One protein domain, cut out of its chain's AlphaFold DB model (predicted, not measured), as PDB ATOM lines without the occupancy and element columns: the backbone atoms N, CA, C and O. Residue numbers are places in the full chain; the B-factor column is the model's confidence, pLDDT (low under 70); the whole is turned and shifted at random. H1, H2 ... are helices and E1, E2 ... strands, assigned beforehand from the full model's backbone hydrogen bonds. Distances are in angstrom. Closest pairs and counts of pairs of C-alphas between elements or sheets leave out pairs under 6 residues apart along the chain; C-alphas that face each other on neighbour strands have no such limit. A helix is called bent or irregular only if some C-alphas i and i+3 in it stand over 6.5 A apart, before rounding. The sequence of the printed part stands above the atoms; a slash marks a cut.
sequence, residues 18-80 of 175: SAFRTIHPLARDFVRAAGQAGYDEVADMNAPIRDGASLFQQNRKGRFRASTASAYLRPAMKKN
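What this domain is: This is residues 18 to 80 of the 175 residues of the protein "Choline dehydrogenase" of Mesorhizobium sp (UniProt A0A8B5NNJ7). A drawn-out chain has a helix at each end of its long axis, H1 and H2, with one strand, E1, and a long loop, residues 37 to 56, between them. Residues 72 to 80, of which 72 to 79 belong to H2, stick out as an arm at one end, while the first printed residues fold back beside E1. The printed part has 63 residues with two named helices and one named strand, in the order H1, E1, H2; it is mostly helix, though under half of the residues are in named elements. It is only just extended, close to loose, with a radius of gyration of the C-alphas of 16.4 A, and spans 54 by 26 by 12 A.

How they stand to each other: H1, residues 25 to 36, is apart from E1, residues 57 to 61. H2, residues 68 to 79, is apart from E1, and H1 and H2 are apart too. E1 pairs with no named strand. Short antiparallel pairings join residues 18 to 19 with residues 57 to 58 of E1, and residues 60 to 61 of E1 with residues 64 to 65. Every O i to N i+4 pair is within hydrogen-bond range in H1, and 6 of 8 are in H2.

Where its parts are: H1 is 16.7 A long from C-alpha 25 at (-31.594, 4.269, -50.771) to C-alpha 36. E1 measures 12.0 A, beginning with C-alpha 57 at (-16.062, 1.707, -48.471). H2 measures 16.1 A and ends with C-alpha 79 at (3.093, -19.647, -40.604); it is only just irregular, with C-alphas 71 and 74 6.8 A apart.

The domain as a whole: The two C-alphas farthest apart, those of Gln 36 and Asn 80, are 54.1 A apart. Without residues 72 to 80, which stand free, the body spans 40 by 27 by 12 A. The link from H1 to E1 is long, with 20 residues; that from E1 to H2 is short, with 6. The printed part has no cut, its mean pLDDT is 93.4, and no printed residue is under 70.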
ATOM      1  N   SER A  18     -13.580  -3.058 -49.820       92.75
ATOM      2  CA  SER A  18     -14.657  -3.226 -50.805       92.75
ATOM      3  C   SER A  18     -15.793  -2.234 -50.561       92.75
ATOM      4  O   SER A  18     -15.983  -1.774 -49.435       92.75
ATOM      5  N   ALA A  19     -16.560  -1.924 -51.603       91.50
ATOM      6  CA  ALA A  19     -17.791  -1.152 -51.469       91.50
ATOM      7  C   ALA A  19     -18.832  -1.882 -50.594       91.50
ATOM      8  O   ALA A  19     -18.770  -3.104 -50.380       91.50
ATOM      9  N   PHE A  20     -19.816  -1.132 -50.092       90.12
ATOM     10  CA  PHE A  20     -20.986  -1.731 -49.450       90.12
ATOM     11  C   PHE A  20     -21.696  -2.659 -50.440       90.12
ATOM     12  O   PHE A  20     -21.983  -2.274 -51.567       90.12
ATOM     13  N   ARG A  21     -22.000  -3.890 -50.011       88.19
ATOM     14  CA  ARG A  21     -22.802  -4.817 -50.830       88.19
ATOM     15  C   ARG A  21     -24.248  -4.352 -50.947       88.19
ATOM     16  O   ARG A  21     -24.854  -4.503 -51.997       88.19
ATOM     17  N   THR A  22     -24.779  -3.836 -49.845       91.19
ATOM     18  CA  THR A  22     -26.132  -3.304 -49.754       91.19
ATOM     19  C   THR A  22     -26.005  -1.817 -49.501       91.19
ATOM     20  O   THR A  22     -25.436  -1.412 -48.488       91.19
ATOM     21  N   ILE A  23     -26.502  -1.023 -50.440       93.56
ATOM     22  CA  ILE A  23     -26.516   0.431 -50.343       93.56
ATOM     23  C   ILE A  23     -27.951   0.823 -50.013       93.56
ATOM     24  O   ILE A  23     -28.864   0.515 -50.776       93.56
ATOM     25  N   HIS A  24     -28.149   1.452 -48.856       94.38
ATOM     26  CA  HIS A  24     -29.460   1.964 -48.472       94.38
ATOM     27  C   HIS A  24     -29.871   3.097 -49.433       94.38
ATOM     28  O   HIS A  24     -29.006   3.922 -49.739       94.38
ATOM     29  N   PRO A  25     -31.141   3.194 -49.878       95.00
ATOM     30  CA  PRO A  25     -31.594   4.269 -50.771       95.00
ATOM     31  C   PRO A  25     -31.191   5.669 -50.289       95.00
ATOM     32  O   PRO A  25     -30.529   6.391 -51.025       95.00
ATOM     33  N   LEU A  26     -31.403   5.957 -48.997       94.62
ATOM     34  CA  LEU A  26     -30.972   7.215 -48.365       94.62
ATOM     35  C   LEU A  26     -29.489   7.570 -48.555       94.62
ATOM     36  O   LEU A  26     -29.154   8.746 -48.575       94.62
ATOM     37  N   ALA A  27     -28.582   6.595 -48.688       94.44
ATOM     38  CA  ALA A  27     -27.174   6.901 -48.935       94.44
ATOM     39  C   ALA A  27     -26.965   7.487 -50.340       94.44
ATOM     40  O   ALA A  27     -26.128   8.365 -50.518       94.44
ATOM     41  N   ARG A  28     -27.742   7.028 -51.331       94.25
ATOM     42  CA  ARG A  28     -27.744   7.604 -52.683       94.25
ATOM     43  C   ARG A  28     -28.458   8.950 -52.707       94.25
ATOM     44  O   ARG A  28     -27.969   9.871 -53.351       94.25
ATOM     45  N   ASP A  29     -29.571   9.066 -51.986       95.56
ATOM     46  CA  ASP A  29     -30.308  10.329 -51.879       95.56
ATOM     47  C   ASP A  29     -29.449  11.410 -51.217       95.56
ATOM     48  O   ASP A  29     -29.439  12.545 -51.677       95.56
ATOM     49  N   PHE A  30     -28.645  11.045 -50.213       94.94
ATOM     50  CA  PHE A  30     -27.683  11.947 -49.584       94.94
ATOM     51  C   PHE A  30     -26.628  12.464 -50.571       94.94
ATOM     52  O   PHE A  30     -26.395  13.668 -50.630       94.94
ATOM     53  N   VAL A  31     -26.009  11.584 -51.369       95.56
ATOM     54  CA  VAL A  31     -25.015  11.997 -52.381       95.56
ATOM     55  C   VAL A  31     -25.652  12.922 -53.421       95.56
ATOM     56  O   VAL A  31     -25.090  13.963 -53.747       95.56
ATOM     57  N   ARG A  32     -26.872  12.607 -53.872       96.12
ATOM     58  CA  ARG A  32     -27.622  13.464 -54.801       96.12
ATOM     59  C   ARG A  32     -27.943  14.834 -54.198       96.12
ATOM     60  O   ARG A  32     -27.777  15.845 -54.875       96.12
ATOM     61  N   ALA A  33     -28.395  14.869 -52.946       96.62
ATOM     62  CA  ALA A  33     -28.697  16.109 -52.238       96.62
ATOM     63  C   ALA A  33     -27.438  16.969 -52.028       96.62
ATOM     64  O   ALA A  33     -27.506  18.188 -52.151       96.62
ATOM     65  N   ALA A  34     -26.277  16.351 -51.787       96.31
ATOM     66  CA  ALA A  34     -25.001  17.063 -51.737       96.31
ATOM     67  C   ALA A  34     -24.661  17.719 -53.090       96.31
ATOM     68  O   ALA A  34     -24.280  18.888 -53.112       96.31
ATOM     69  N   GLY A  35     -24.912  17.020 -54.204       95.88
ATOM     70  CA  GLY A  35     -24.833  17.583 -55.559       95.88
ATOM     71  C   GLY A  35     -25.711  18.819 -55.753       95.88
ATOM     72  O   GLY A  35     -25.249  19.847 -56.238       95.88
ATOM     73  N   GLN A  36     -26.965  18.757 -55.299       97.38
ATOM     74  CA  GLN A  36     -27.892  19.898 -55.341       97.38
ATOM     75  C   GLN A  36     -27.427  21.082 -54.478       97.38
ATOM     76  O   GLN A  36     -27.768  22.223 -54.775       97.38
ATOM     77  N   ALA A  37     -26.641  20.818 -53.432       97.38
ATOM     78  CA  ALA A  37     -26.033  21.830 -52.574       97.38
ATOM     79  C   ALA A  37     -24.682  22.362 -53.102       97.38
ATOM     80  O   ALA A  37     -24.056  23.179 -52.429       97.38
ATOM     81  N   GLY A  38     -24.236  21.926 -54.287       96.50
ATOM     82  CA  GLY A  38     -23.008  22.401 -54.930       96.50
ATOM     83  C   GLY A  38     -21.745  21.595 -54.611       96.50
ATOM     84  O   GLY A  38     -20.648  22.079 -54.875       96.50
ATOM     85  N   TYR A  39     -21.871  20.390 -54.048       95.69
ATOM     86  CA  TYR A  39     -20.742  19.482 -53.823       95.69
ATOM     87  C   TYR A  39     -20.671  18.410 -54.909       95.69
ATOM     88  O   TYR A  39     -21.645  17.696 -55.131       95.69
ATOM     89  N   ASP A  40     -19.504  18.231 -55.522       93.88
ATOM     90  CA  ASP A  40     -19.317  17.205 -56.550       93.88
ATOM     91  C   ASP A  40     -19.540  15.784 -56.008       93.88
ATOM     92  O   ASP A  40     -19.202  15.461 -54.865       93.88
ATOM     93  N   GLU A  41     -20.079  14.898 -56.848       93.75
ATOM     94  CA  GLU A  41     -20.048  13.464 -56.569       93.75
ATOM     95  C   GLU A  41     -18.651  12.915 -56.878       93.75
ATOM     96  O   GLU A  41     -18.162  12.967 -58.007       93.75
ATOM     97  N   VAL A  42     -18.008  12.341 -55.864       91.56
ATOM     98  CA  VAL A  42     -16.667  11.769 -55.963       91.56
ATOM     99  C   VAL A  42     -16.784  10.254 -56.082       91.56
ATOM    100  O   VAL A  42     -17.279   9.576 -55.180       91.56
ATOM    101  N   ALA A  43     -16.261   9.693 -57.174       86.25
ATOM    102  CA  ALA A  43     -16.273   8.246 -57.407       86.25
ATOM    103  C   ALA A  43     -15.492   7.455 -56.338       86.25
ATOM    104  O   ALA A  43     -15.846   6.323 -56.005       86.25
ATOM    105  N   ASP A  44     -14.431   8.051 -55.783       87.19
ATOM    106  CA  ASP A  44     -13.628   7.445 -54.728       87.19
ATOM    107  C   ASP A  44     -13.110   8.477 -53.719       87.19
ATOM    108  O   ASP A  44     -12.108   9.147 -53.945       87.19
ATOM    109  N   MET A  45     -13.719   8.515 -52.534       87.19
ATOM    110  CA  MET A  45     -13.306   9.408 -51.443       87.19
ATOM    111  C   MET A  45     -11.898   9.169 -50.861       87.19
ATOM    112  O   MET A  45     -11.457   9.919 -49.986       87.19
ATOM    113  N   ASN A  46     -11.228   8.079 -51.251       88.12
ATOM    114  CA  ASN A  46      -9.851   7.781 -50.844       88.12
ATOM    115  C   ASN A  46      -8.850   7.984 -51.996       88.12
ATOM    116  O   ASN A  46      -7.685   7.609 -51.853       88.12
ATOM    117  N   ALA A  47      -9.295   8.536 -53.126       83.19
ATOM    118  CA  ALA A  47      -8.423   9.077 -54.159       83.19
ATOM    119  C   ALA A  47      -7.866  10.454 -53.721       83.19
ATOM    120  O   ALA A  47      -8.265  10.973 -52.676       83.19
ATOM    121  N   PRO A  48      -6.924  11.057 -54.473       85.25
ATOM    122  CA  PRO A  48      -6.344  12.355 -54.116       85.25
ATOM    123  C   PRO A  48      -7.360  13.496 -54.051       85.25
ATOM    124  O   PRO A  48      -7.250  14.354 -53.180       85.25
ATOM    125  N   ILE A  49      -8.349  13.492 -54.949       84.75
ATOM    126  CA  ILE A  49      -9.454  14.453 -54.940       84.75
ATOM    127  C   ILE A  49     -10.512  13.916 -53.976       84.75
ATOM    128  O   ILE A  49     -11.072  12.845 -54.204       84.75
ATOM    129  N   ARG A  50     -10.731  14.635 -52.871       83.31
ATOM    130  CA  ARG A  50     -11.592  14.193 -51.759       83.31
ATOM    131  C   ARG A  50     -12.748  15.140 -51.460       83.31
ATOM    132  O   ARG A  50     -13.611  14.778 -50.663       83.31
ATOM    133  N   ASP A  51     -12.752  16.319 -52.068       90.38
ATOM    134  CA  ASP A  51     -13.773  17.332 -51.840       90.38
ATOM    135  C   ASP A  51     -15.038  16.939 -52.603       90.38
ATOM    136  O   ASP A  51     -15.015  16.808 -53.824       90.38
ATOM    137  N   GLY A  52     -16.120  16.686 -51.864       93.00
ATOM    138  CA  GLY A  52     -17.404  16.270 -52.415       93.00
ATOM    139  C   GLY A  52     -18.080  15.161 -51.608       93.00
ATOM    140  O   GLY A  52     -17.735  14.898 -50.452       93.00
ATOM    141  N   ALA A  53     -19.062  14.502 -52.216       95.19
ATOM    142  CA  ALA A  53     -19.846  13.433 -51.610       95.19
ATOM    143  C   ALA A  53     -19.614  12.094 -52.317       95.19
ATOM    144  O   ALA A  53     -19.544  12.018 -53.537       95.19
ATOM    145  N   SER A  54     -19.510  11.010 -51.550       94.06
ATOM    146  CA  SER A  54     -19.245   9.673 -52.083       94.06
ATOM    147  C   SER A  54     -19.886   8.602 -51.215       94.06
ATOM    148  O   SER A  54     -20.103   8.791 -50.015       94.06
ATOM    149  N   LEU A  55     -20.128   7.431 -51.800       93.06
ATOM    150  CA  LEU A  55     -20.442   6.242 -51.021       93.06
ATOM    151  C   LEU A  55     -19.180   5.724 -50.321       93.06
ATOM    152  O   LEU A  55     -18.126   5.534 -50.927       93.06
ATOM    153  N   PHE A  56     -19.307   5.417 -49.033       90.56
ATOM    154  CA  PHE A  56     -18.204   4.869 -48.252       90.56
ATOM    155  C   PHE A  56     -17.777   3.469 -48.725       90.56
ATOM    156  O   PHE A  56     -18.504   2.730 -49.389       90.56
ATOM    157  N   GLN A  57     -16.589   3.057 -48.291       92.44
ATOM    158  CA  GLN A  57     -16.062   1.707 -48.471       92.44
ATOM    159  C   GLN A  57     -15.751   1.072 -47.116       92.44
ATOM    160  O   GLN A  57     -15.684   1.744 -46.089       92.44
ATOM    161  N   GLN A  58     -15.561  -0.245 -47.102       93.75
ATOM    162  CA  GLN A  58     -15.349  -1.010 -45.880       93.75
ATOM    163  C   GLN A  58     -14.154  -1.949 -45.979       93.75
ATOM    164  O   GLN A  58     -13.963  -2.645 -46.979       93.75
ATOM    165  N   ASN A  59     -13.438  -2.072 -44.861       95.94
ATOM    166  CA  ASN A  59     -12.503  -3.166 -44.628       95.94
ATOM    167  C   ASN A  59     -13.287  -4.477 -44.472       95.94
ATOM    168  O   ASN A  59     -13.760  -4.819 -43.382       95.94
ATOM    169  N   ARG A  60     -13.452  -5.213 -45.572       94.25
ATOM    170  CA  ARG A  60     -14.323  -6.385 -45.677       94.25
ATOM    171  C   ARG A  60     -13.735  -7.416 -46.637       94.25
ATOM    172  O   ARG A  60     -13.298  -7.085 -47.734       94.25
ATOM    173  N   LYS A  61     -13.783  -8.684 -46.224       91.12
ATOM    174  CA  LYS A  61     -13.411  -9.857 -47.021       91.12
ATOM    175  C   LYS A  61     -14.590 -10.827 -47.058       91.12
ATOM    176  O   LYS A  61     -14.949 -11.423 -46.041       91.12
ATOM    177  N   GLY A  62     -15.224 -10.971 -48.221       89.12
ATOM    178  CA  GLY A  62     -16.445 -11.768 -48.348       89.12
ATOM    179  C   GLY A  62     -17.561 -11.196 -47.471       89.12
ATOM    180  O   GLY A  62     -17.965 -10.058 -47.660       89.12
ATOM    181  N   ARG A  63     -18.083 -11.954 -46.506       90.62
ATOM    182  CA  ARG A  63     -19.136 -11.478 -45.583       90.62
ATOM    183  C   ARG A  63     -18.594 -10.886 -44.274       90.62
ATOM    184  O   ARG A  63     -19.364 -10.305 -43.523       90.62
ATOM    185  N   PHE A  64     -17.291 -10.993 -44.016       93.12
ATOM    186  CA  PHE A  64     -16.695 -10.650 -42.724       93.12
ATOM    187  C   PHE A  64     -15.866  -9.367 -42.783       93.12
ATOM    188  O   PHE A  64     -15.291  -9.019 -43.816       93.12
ATOM    189  N   ARG A  65     -15.753  -8.685 -41.640       95.25
ATOM    190  CA  ARG A  65     -14.825  -7.564 -41.457       95.25
ATOM    191  C   ARG A  65     -13.378  -8.028 -41.662       95.25
ATOM    192  O   ARG A  65     -12.944  -9.001 -41.048       95.25
ATOM    193  N   ALA A  66     -12.613  -7.282 -42.456       96.38
ATOM    194  CA  ALA A  66     -11.173  -7.466 -42.614       96.38
ATOM    195  C   ALA A  66     -10.415  -6.660 -41.541       96.38
ATOM    196  O   ALA A  66      -9.946  -5.554 -41.780       96.38
ATOM    197  N   SER A  67     -10.332  -7.201 -40.325       97.38
ATOM    198  CA  SER A  67      -9.534  -6.614 -39.233       97.38
ATOM    199  C   SER A  67      -8.030  -6.860 -39.415       97.38
ATOM    200  O   SER A  67      -7.639  -7.837 -40.060       97.38
ATOM    201  N   THR A  68      -7.181  -6.056 -38.770       97.06
ATOM    202  CA  THR A  68      -5.723  -6.291 -38.717       97.06
ATOM    203  C   THR A  68      -5.382  -7.647 -38.089       97.06
ATOM    204  O   THR A  68      -4.506  -8.350 -38.588       97.06
ATOM    205  N   ALA A  69      -6.136  -8.087 -37.076       97.00
ATOM    206  CA  ALA A  69      -5.972  -9.411 -36.474       97.00
ATOM    207  C   ALA A  69      -6.236 -10.548 -37.480       97.00
ATOM    208  O   ALA A  69      -5.474 -11.509 -37.563       97.00
ATOM    209  N   SER A  70      -7.300 -10.446 -38.284       96.25
ATOM    210  CA  SER A  70      -7.592 -11.436 -39.330       96.25
ATOM    211  C   SER A  70      -6.647 -11.362 -40.527       96.25
ATOM    212  O   SER A  70      -6.370 -12.398 -41.124       96.25
ATOM    213  N   ALA A  71      -6.201 -10.159 -40.890       96.69
ATOM    214  CA  ALA A  71      -5.427  -9.899 -42.099       96.69
ATOM    215  C   ALA A  71      -3.927 -10.172 -41.917       96.69
ATOM    216  O   ALA A  71      -3.302 -10.723 -42.816       96.69
ATOM    217  N   TYR A  72      -3.364  -9.832 -40.752       97.00
ATOM    218  CA  TYR A  72      -1.934  -9.964 -40.460       97.00
ATOM    219  C   TYR A  72      -1.654 -11.031 -39.400       97.00
ATOM    220  O   TYR A  72      -0.904 -11.972 -39.656       97.00
ATOM    221  N   LEU A  73      -2.279 -10.917 -38.221       97.44
ATOM    222  CA  LEU A  73      -1.900 -11.729 -37.061       97.44
ATOM    223  C   LEU A  73      -2.222 -13.216 -37.255       97.44
ATOM    224  O   LEU A  73      -1.338 -14.054 -37.113       97.44
ATOM    225  N   ARG A  74      -3.461 -13.564 -37.627       96.06
ATOM    226  CA  ARG A  74      -3.862 -14.970 -37.822       96.06
ATOM    227  C   ARG A  74      -3.019 -15.680 -38.894       96.06
ATOM    228  O   ARG A  74      -2.589 -16.802 -38.630       96.06
ATOM    229  N   PRO A  75      -2.747 -15.088 -40.076       96.31
ATOM    230  CA  PRO A  75      -1.816 -15.682 -41.035       96.31
ATOM    231  C   PRO A  75      -0.394 -15.847 -40.488       96.31
ATOM    232  O   PRO A  75       0.201 -16.900 -40.698       96.31
ATOM    233  N   ALA A  76       0.134 -14.853 -39.764       97.25
ATOM    234  CA  ALA A  76       1.463 -14.940 -39.160       97.25
ATOM    235  C   ALA A  76       1.545 -16.067 -38.117       97.25
ATOM    236  O   ALA A  76       2.479 -16.860 -38.162       97.25
ATOM    237  N   MET A  77       0.530 -16.209 -37.257       97.31
ATOM    238  CA  MET A  77       0.441 -17.299 -36.272       97.31
ATOM    239  C   MET A  77       0.427 -18.681 -36.929       97.31
ATOM    240  O   MET A  77       1.029 -19.615 -36.414       97.31
ATOM    241  N   LYS A  78      -0.253 -18.828 -38.074       96.25
ATOM    242  CA  LYS A  78      -0.286 -20.101 -38.809       96.25
ATOM    243  C   LYS A  78       1.066 -20.457 -39.431       96.25
ATOM    244  O   LYS A  78       1.390 -21.634 -39.528       96.25
ATOM    245  N   LYS A  79       1.820 -19.455 -39.892       96.88
ATOM    246  CA  LYS A  79       3.093 -19.647 -40.604       96.88
ATOM    247  C   LYS A  79       4.301 -19.735 -39.673       96.88
ATOM    248  O   LYS A  79       5.286 -20.367 -40.033       96.88
ATOM    249  N   ASN A  80       4.250 -19.089 -38.509       96.75
ATOM    250  CA  ASN A  80       5.404 -18.919 -37.634       96.75
ATOM    251  C   ASN A  80       5.169 -19.559 -36.260       96.75
ATOM    252  O   ASN A  80       4.407 -19.038 -35.448       96.75
TER     253      ASN A  80